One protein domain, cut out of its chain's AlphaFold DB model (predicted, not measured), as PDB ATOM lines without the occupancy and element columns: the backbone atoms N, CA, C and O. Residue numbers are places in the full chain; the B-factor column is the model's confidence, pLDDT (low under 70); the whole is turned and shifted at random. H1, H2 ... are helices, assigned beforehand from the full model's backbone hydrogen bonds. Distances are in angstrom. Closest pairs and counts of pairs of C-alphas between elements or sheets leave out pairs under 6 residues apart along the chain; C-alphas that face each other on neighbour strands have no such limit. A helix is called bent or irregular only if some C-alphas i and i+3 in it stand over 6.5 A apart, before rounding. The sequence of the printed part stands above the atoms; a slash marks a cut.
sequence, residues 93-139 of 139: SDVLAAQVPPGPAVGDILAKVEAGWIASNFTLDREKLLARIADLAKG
ATOM      1  N   SER A  93      -7.044  -6.110 -32.177       93.56
ATOM      2  CA  SER A  93      -6.094  -6.493 -31.120       93.56
ATOM      3  C   SER A  93      -6.440  -5.911 -29.746       93.56
ATOM      4  O   SER A  93      -6.092  -6.517 -28.741       93.56
ATOM      5  N   ASP A  94      -7.122  -4.764 -29.689       95.25
ATOM      6  CA  ASP A  94      -7.602  -4.192 -28.427       95.25
ATOM      7  C   ASP A  94      -8.748  -5.037 -27.839       95.25
ATOM      8  O   ASP A  94      -8.841  -5.204 -26.627       95.25
ATOM      9  N   VAL A  95      -9.582  -5.634 -28.697       93.88
ATOM     10  CA  VAL A  95     -10.653  -6.559 -28.289       93.88
ATOM     11  C   VAL A  95     -10.073  -7.886 -27.790       93.88
ATOM     12  O   VAL A  95     -10.501  -8.397 -26.760       93.88
ATOM     13  N   LEU A  96      -9.040  -8.409 -28.460       92.62
ATOM     14  CA  LEU A  96      -8.309  -9.595 -27.996       92.62
ATOM     15  C   LEU A  96      -7.631  -9.353 -26.637       92.62
ATOM     16  O   LEU A  96      -7.636 -10.228 -25.775       92.62
ATOM     17  N   ALA A  97      -7.082  -8.153 -26.415       93.56
ATOM     18  CA  ALA A  97      -6.494  -7.776 -25.129       93.56
ATOM     19  C   ALA A  97      -7.528  -7.775 -23.987       93.56
ATOM     20  O   ALA A  97      -7.175  -8.066 -22.843       93.56
ATOM     21  N   ALA A  98      -8.807  -7.541 -24.302       92.44
ATOM     22  CA  ALA A  98      -9.931  -7.655 -23.374       92.44
ATOM     23  C   ALA A  98     -10.391  -9.110 -23.118       92.44
ATOM     24  O   ALA A  98     -11.477  -9.314 -22.588       92.44
ATOM     25  N   GLN A  99      -9.566 -10.112 -23.458       92.00
ATOM     26  CA  GLN A  99      -9.809 -11.549 -23.235       92.00
ATOM     27  C   GLN A  99     -10.960 -12.152 -24.060       92.00
ATOM     28  O   GLN A  99     -11.432 -13.248 -23.762       92.00
ATOM     29  N   VAL A 100     -11.386 -11.482 -25.132       90.50
ATOM     30  CA  VAL A 100     -12.341 -12.056 -26.088       90.50
ATOM     31  C   VAL A 100     -11.606 -13.069 -26.975       90.50
ATOM     32  O   VAL A 100     -10.583 -12.714 -27.573       90.50
ATOM     33  N   PRO A 101     -12.091 -14.318 -27.102       86.62
ATOM     34  CA  PRO A 101     -11.453 -15.308 -27.958       86.62
ATOM     35  C   PRO A 101     -11.493 -14.877 -29.434       86.62
ATOM     36  O   PRO A 101     -12.466 -14.259 -29.878       86.62
ATOM     37  N   PRO A 102     -10.458 -15.210 -30.225       89.31
ATOM     38  CA  PRO A 102     -10.432 -14.885 -31.644       89.31
ATOM     39  C   PRO A 102     -11.605 -15.549 -32.374       89.31
ATOM     40  O   PRO A 102     -11.832 -16.751 -32.249       89.31
ATOM     41  N   GLY A 103     -12.346 -14.760 -33.151       90.19
ATOM     42  CA  GLY A 103     -13.520 -15.228 -33.881       90.19
ATOM     43  C   GLY A 103     -14.482 -14.092 -34.243       90.19
ATOM     44  O   GLY A 103     -14.142 -12.921 -34.054       90.19
ATOM     45  N   PRO A 104     -15.690 -14.418 -34.741       92.12
ATOM     46  CA  PRO A 104     -16.696 -13.435 -35.165       92.12
ATOM     47  C   PRO A 104     -17.046 -12.398 -34.088       92.12
ATOM     48  O   PRO A 104     -17.198 -11.220 -34.402       92.12
ATOM     49  N   ALA A 105     -17.033 -12.806 -32.813       91.75
ATOM     50  CA  ALA A 105     -17.296 -11.933 -31.667       91.75
ATOM     51  C   ALA A 105     -16.377 -10.697 -31.614       91.75
ATOM     52  O   ALA A 105     -16.808  -9.622 -31.199       91.75
ATOM     53  N   VAL A 106     -15.125 -10.815 -32.078       92.94
ATOM     54  CA  VAL A 106     -14.192  -9.678 -32.158       92.94
ATOM     55  C   VAL A 106     -14.707  -8.621 -33.134       92.94
ATOM     56  O   VAL A 106     -14.681  -7.429 -32.826       92.94
ATOM     57  N   GLY A 107     -15.187  -9.059 -34.301       90.31
ATOM     58  CA  GLY A 107     -15.774  -8.183 -35.311       90.31
ATOM     59  C   GLY A 107     -17.063  -7.532 -34.816       90.31
ATOM     60  O   GLY A 107     -17.234  -6.328 -34.988       90.31
ATOM     61  N   ASP A 108     -17.918  -8.293 -34.130       93.81
ATOM     62  CA  ASP A 108     -19.190  -7.795 -33.597       93.81
ATOM     63  C   ASP A 108     -18.992  -6.715 -32.525       93.81
ATOM     64  O   ASP A 108     -19.659  -5.677 -32.542       93.81
ATOM     65  N   ILE A 109     -18.051  -6.923 -31.597       94.88
ATOM     66  CA  ILE A 109     -17.702  -5.921 -30.581       94.88
ATOM     67  C   ILE A 109     -17.109  -4.681 -31.250       94.88
ATOM     68  O   ILE A 109     -17.526  -3.562 -30.943       94.88
ATOM     69  N   LEU A 110     -16.179  -4.861 -32.193       93.31
ATOM     70  CA  LEU A 110     -15.553  -3.741 -32.893       93.31
ATOM     71  C   LEU A 110     -16.585  -2.920 -33.684       93.31
ATOM     72  O   LEU A 110     -16.557  -1.694 -33.612       93.31
ATOM     73  N   ALA A 111     -17.543  -3.574 -34.345       92.81
ATOM     74  CA  ALA A 111     -18.630  -2.919 -35.068       92.81
ATOM     75  C   ALA A 111     -19.555  -2.118 -34.134       92.81
ATOM     76  O   ALA A 111     -19.923  -0.985 -34.450       92.81
ATOM     77  N   LYS A 112     -19.901  -2.652 -32.954       94.88
ATOM     78  CA  LYS A 112     -20.688  -1.921 -31.939       94.88
ATOM     79  C   LYS A 112     -19.952  -0.675 -31.438       94.88
ATOM     80  O   LYS A 112     -20.555   0.389 -31.279       94.88
ATOM     81  N   VAL A 113     -18.649  -0.797 -31.198       96.56
ATOM     82  CA  VAL A 113     -17.799   0.311 -30.742       96.56
ATOM     83  C   VAL A 113     -17.674   1.379 -31.825       96.56
ATOM     84  O   VAL A 113     -17.849   2.563 -31.532       96.56
ATOM     85  N   GLU A 114     -17.448   0.969 -33.073       94.69
ATOM     86  CA  GLU A 114     -17.406   1.855 -34.234       94.69
ATOM     87  C   GLU A 114     -18.735   2.599 -34.414       94.69
ATOM     88  O   GLU A 114     -18.736   3.825 -34.527       94.69
ATOM     89  N   ALA A 115     -19.874   1.905 -34.336       94.00
ATOM     90  CA  ALA A 115     -21.193   2.533 -34.407       94.00
ATOM     91  C   ALA A 115     -21.379   3.596 -33.309       94.00
ATOM     92  O   ALA A 115     -21.841   4.706 -33.579       94.00
ATOM     93  N   GLY A 116     -20.955   3.298 -32.078       94.56
ATOM     94  CA  GLY A 116     -20.991   4.251 -30.969       94.56
ATOM     95  C   GLY A 116     -20.046   5.446 -31.148       94.56
ATOM     96  O   GLY A 116     -20.343   6.537 -30.658       94.56
ATOM     97  N   TRP A 117     -18.919   5.263 -31.835       97.31
ATOM     98  CA  TRP A 117     -17.978   6.329 -32.180       97.31
ATOM     99  C   TRP A 117     -18.521   7.226 -33.298       97.31
ATOM    100  O   TRP A 117     -18.528   8.450 -33.149       97.31
ATOM    101  N   ILE A 118     -19.094   6.649 -34.355       94.00
ATOM    102  CA  ILE A 118     -19.780   7.393 -35.423       94.00
ATOM    103  C   ILE A 118     -20.963   8.185 -34.848       94.00
ATOM    104  O   ILE A 118     -21.113   9.377 -35.123       94.00
ATOM    105  N   ALA A 119     -21.763   7.572 -33.970       93.38
ATOM    106  CA  ALA A 119     -22.887   8.227 -33.298       93.38
ATOM    107  C   ALA A 119     -22.461   9.409 -32.405       93.38
ATOM    108  O   ALA A 119     -23.259  10.313 -32.162       93.38
ATOM    109  N   SER A 120     -21.202   9.442 -31.960       93.69
ATOM    110  CA  SER A 120     -20.609  10.574 -31.236       93.69
ATOM    111  C   SER A 120     -20.054  11.673 -32.154       93.69
ATOM    112  O   SER A 120     -19.471  12.635 -31.666       93.69
ATOM    113  N   ASN A 121     -20.200  11.533 -33.476       94.56
ATOM    114  CA  ASN A 121     -19.497  12.333 -34.481       94.56
ATOM    115  C   ASN A 121     -17.969  12.282 -34.325       94.56
ATOM    116  O   ASN A 121     -17.298  13.310 -34.373       94.56
ATOM    117  N   PHE A 122     -17.434  11.077 -34.103       95.75
ATOM    118  CA  PHE A 122     -15.996  10.812 -33.997       95.75
ATOM    119  C   PHE A 122     -15.301  11.476 -32.794       95.75
ATOM    120  O   PHE A 122     -14.083  11.632 -32.794       95.75
ATOM    121  N   THR A 123     -16.053  11.865 -31.760       95.62
ATOM    122  CA  THR A 123     -15.521  12.611 -30.604       95.62
ATOM    123  C   THR A 123     -14.996  11.726 -29.476       95.62
ATOM    124  O   THR A 123     -14.264  12.214 -28.615       95.62
ATOM    125  N   LEU A 124     -15.356  10.438 -29.444       96.00
ATOM    126  CA  LEU A 124     -14.828   9.531 -28.424       96.00
ATOM    127  C   LEU A 124     -13.356   9.221 -28.694       96.00
ATOM    128  O   LEU A 124     -12.987   8.749 -29.770       96.00
ATOM    129  N   ASP A 125     -12.544   9.476 -27.674       95.81
ATOM    130  CA  ASP A 125     -11.132   9.135 -27.634       95.81
ATOM    131  C   ASP A 125     -10.910   7.625 -27.460       95.81
ATOM    132  O   ASP A 125     -11.820   6.842 -27.169       95.81
ATOM    133  N   ARG A 126      -9.655   7.210 -27.640       96.31
ATOM    134  CA  ARG A 126      -9.256   5.807 -27.530       96.31
ATOM    135  C   ARG A 126      -9.591   5.209 -26.163       96.31
ATOM    136  O   ARG A 126     -10.022   4.064 -26.111       96.31
ATOM    137  N   GLU A 127      -9.421   5.954 -25.075       96.38
ATOM    138  CA  GLU A 127      -9.641   5.457 -23.711       96.38
ATOM    139  C   GLU A 127     -11.114   5.108 -23.470       96.38
ATOM    140  O   GLU A 127     -11.424   4.010 -23.003       96.38
ATOM    141  N   LYS A 128     -12.039   5.980 -23.885       97.25
ATOM    142  CA  LYS A 128     -13.484   5.716 -23.812       97.25
ATOM    143  C   LYS A 128     -13.903   4.537 -24.685       97.25
ATOM    144  O   LYS A 128     -14.799   3.782 -24.309       97.25
ATOM    145  N   LEU A 129     -13.276   4.367 -25.850       96.88
ATOM    146  CA  LEU A 129     -13.553   3.223 -26.722       96.88
ATOM    147  C   LEU A 129     -13.030   1.911 -26.127       96.88
ATOM    148  O   LEU A 129     -13.734   0.909 -26.192       96.88
ATOM    149  N   LEU A 130     -11.854   1.917 -25.491       96.94
ATOM    150  CA  LEU A 130     -11.326   0.755 -24.768       96.94
ATOM    151  C   LEU A 130     -12.209   0.365 -23.579       96.94
ATOM    152  O   LEU A 130     -12.477  -0.819 -23.392       96.94
ATOM    153  N   ALA A 131     -12.704   1.340 -22.813       96.12
ATOM    154  CA  ALA A 131     -13.653   1.079 -21.732       96.12
ATOM    155  C   ALA A 131     -14.927   0.398 -22.264       96.12
ATOM    156  O   ALA A 131     -15.345  -0.629 -21.739       96.12
ATOM    157  N   ARG A 132     -15.479   0.893 -23.382       95.38
ATOM    158  CA  ARG A 132     -16.624   0.254 -24.051       95.38
ATOM    159  C   ARG A 132     -16.327  -1.162 -24.540       95.38
ATOM    160  O   ARG A 132     -17.200  -2.016 -24.435       95.38
ATOM    161  N   ILE A 133     -15.129  -1.421 -25.073       95.94
ATOM    162  CA  ILE A 133     -14.705  -2.780 -25.449       95.94
ATOM    163  C   ILE A 133     -14.723  -3.691 -24.218       95.94
ATOM    164  O   ILE A 133     -15.280  -4.782 -24.283       95.94
ATOM    165  N   ALA A 134     -14.155  -3.240 -23.097       94.75
ATOM    166  CA  ALA A 134     -14.110  -4.018 -21.864       94.75
ATOM    167  C   ALA A 134     -15.507  -4.297 -21.287       94.75
ATOM    168  O   ALA A 134     -15.732  -5.378 -20.750       94.75
ATOM    169  N   ASP A 135     -16.444  -3.355 -21.406       95.12
ATOM    170  CA  ASP A 135     -17.832  -3.556 -20.978       95.12
ATOM    171  C   ASP A 135     -18.569  -4.551 -21.884       95.12
ATOM    172  O   ASP A 135     -19.242  -5.453 -21.391       95.12
ATOM    173  N   LEU A 136     -18.389  -4.444 -23.206       93.38
ATOM    174  CA  LEU A 136     -18.974  -5.366 -24.186       93.38
ATOM    175  C   LEU A 136     -18.365  -6.773 -24.145       93.38
ATOM    176  O   LEU A 136     -19.013  -7.712 -24.583       93.38
ATOM    177  N   ALA A 137     -17.133  -6.927 -23.657       90.69
ATOM    178  CA  ALA A 137     -16.486  -8.229 -23.493       90.69
ATOM    179  C   ALA A 137     -17.010  -9.014 -22.276       90.69
ATOM    180  O   ALA A 137     -16.831 -10.228 -22.207       90.69
ATOM    181  N   LYS A 138     -17.621  -8.327 -21.300       87.81
ATOM    182  CA  LYS A 138     -18.157  -8.928 -20.066       87.81
ATOM    183  C   LYS A 138     -19.624  -9.350 -20.174       87.81
ATOM    184  O   LYS A 138     -20.076 -10.096 -19.308       87.81
ATOM    185  N   GLY A 139     -20.360  -8.808 -21.145       70.56
ATOM    186  CA  GLY A 139     -21.790  -9.058 -21.361       70.56
ATOM    187  C   GLY A 139     -22.030 -10.017 -22.509       70.56
ATOM    188  O   GLY A 139     -22.877 -10.915 -22.330       70.56
TER     189      GLY A 139
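Overview. This is residues 93 to 139 of the 139 residues of the protein "Poly(A) polymerase" of Rhizobium sp. PDO1-076 (UniProt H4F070). The model is a helical hairpin, H2 and H3 folded back on each other at an open angle, with the small helix H1 packed on both of them toward the end where H2 begins and H3 finishes. H2, the longest helix, runs along the long axis, and a loop at each of its ends turns the chain back toward the other two helices. The printed part has 47 residues, with three named helices in the order H1, H2, H3 and no named strand, and its class is all helix. It is compact, with a radius of gyration of the C-alphas of 10.1 A, and its outline is elongated, the C-alphas spanning 29 by 19 by 18 A.

Arrangement. The printed part begins with H1, residues 93 to 97. A short link of 6 residues joins it to H2, residues 104 to 119. H1 and H2 touch, and their closest C-alphas, those of Val 95 and Val 106, are 6.1 A apart. H2 touches H1 with residues 106 to 110 alone. Another short link of 6 residues joins H2 to H3, residues 126 to 138. H2 and H3 touch and form a helical hairpin; their closest C-alphas are those of Val 113 and Leu 129, 6.5 A apart. Their lines stand at a steep tilt of 44 degrees, and they run opposite ways, with 10.3 A from centre to centre. H3 also touches H1, where the C-alphas of Val 95 and Ile 133 are the closest, 6.2 A apart. In H1 and H2 every backbone O i to N i+4 pair is within hydrogen-bond range, and in H3 8 of 9 such pairs are.

Along the chain. H1 begins at Ser 93, with its C-alpha at (-6.094, -6.493, -31.120), and measures 6.1 A from first to last C-alpha. H2 runs from Pro 104, C-alpha at (-16.696, -13.435, -35.165), to Ala 119, C-alpha at (-22.887, 8.227, -33.298), a length of 22.6 A. H3 runs from Arg 126 to Lys 138, 18.8 A from first to last C-alpha, and its last C-alpha is at (-18.157, -8.928, -20.066). No helix is bent or irregular.

Size, cuts and confidence. The two C-alphas farthest apart are those of Pro 101 and Asn 121, 29.5 A. The C-alphas of Ser 93 and Gly 139, the first and last printed, are 18.7 A apart, and Gly 139 is the chain's last residue. The printed part has no cut, and neither of its two links is long. The mean pLDDT of the printed part is 93.3, and no printed residue is under 70.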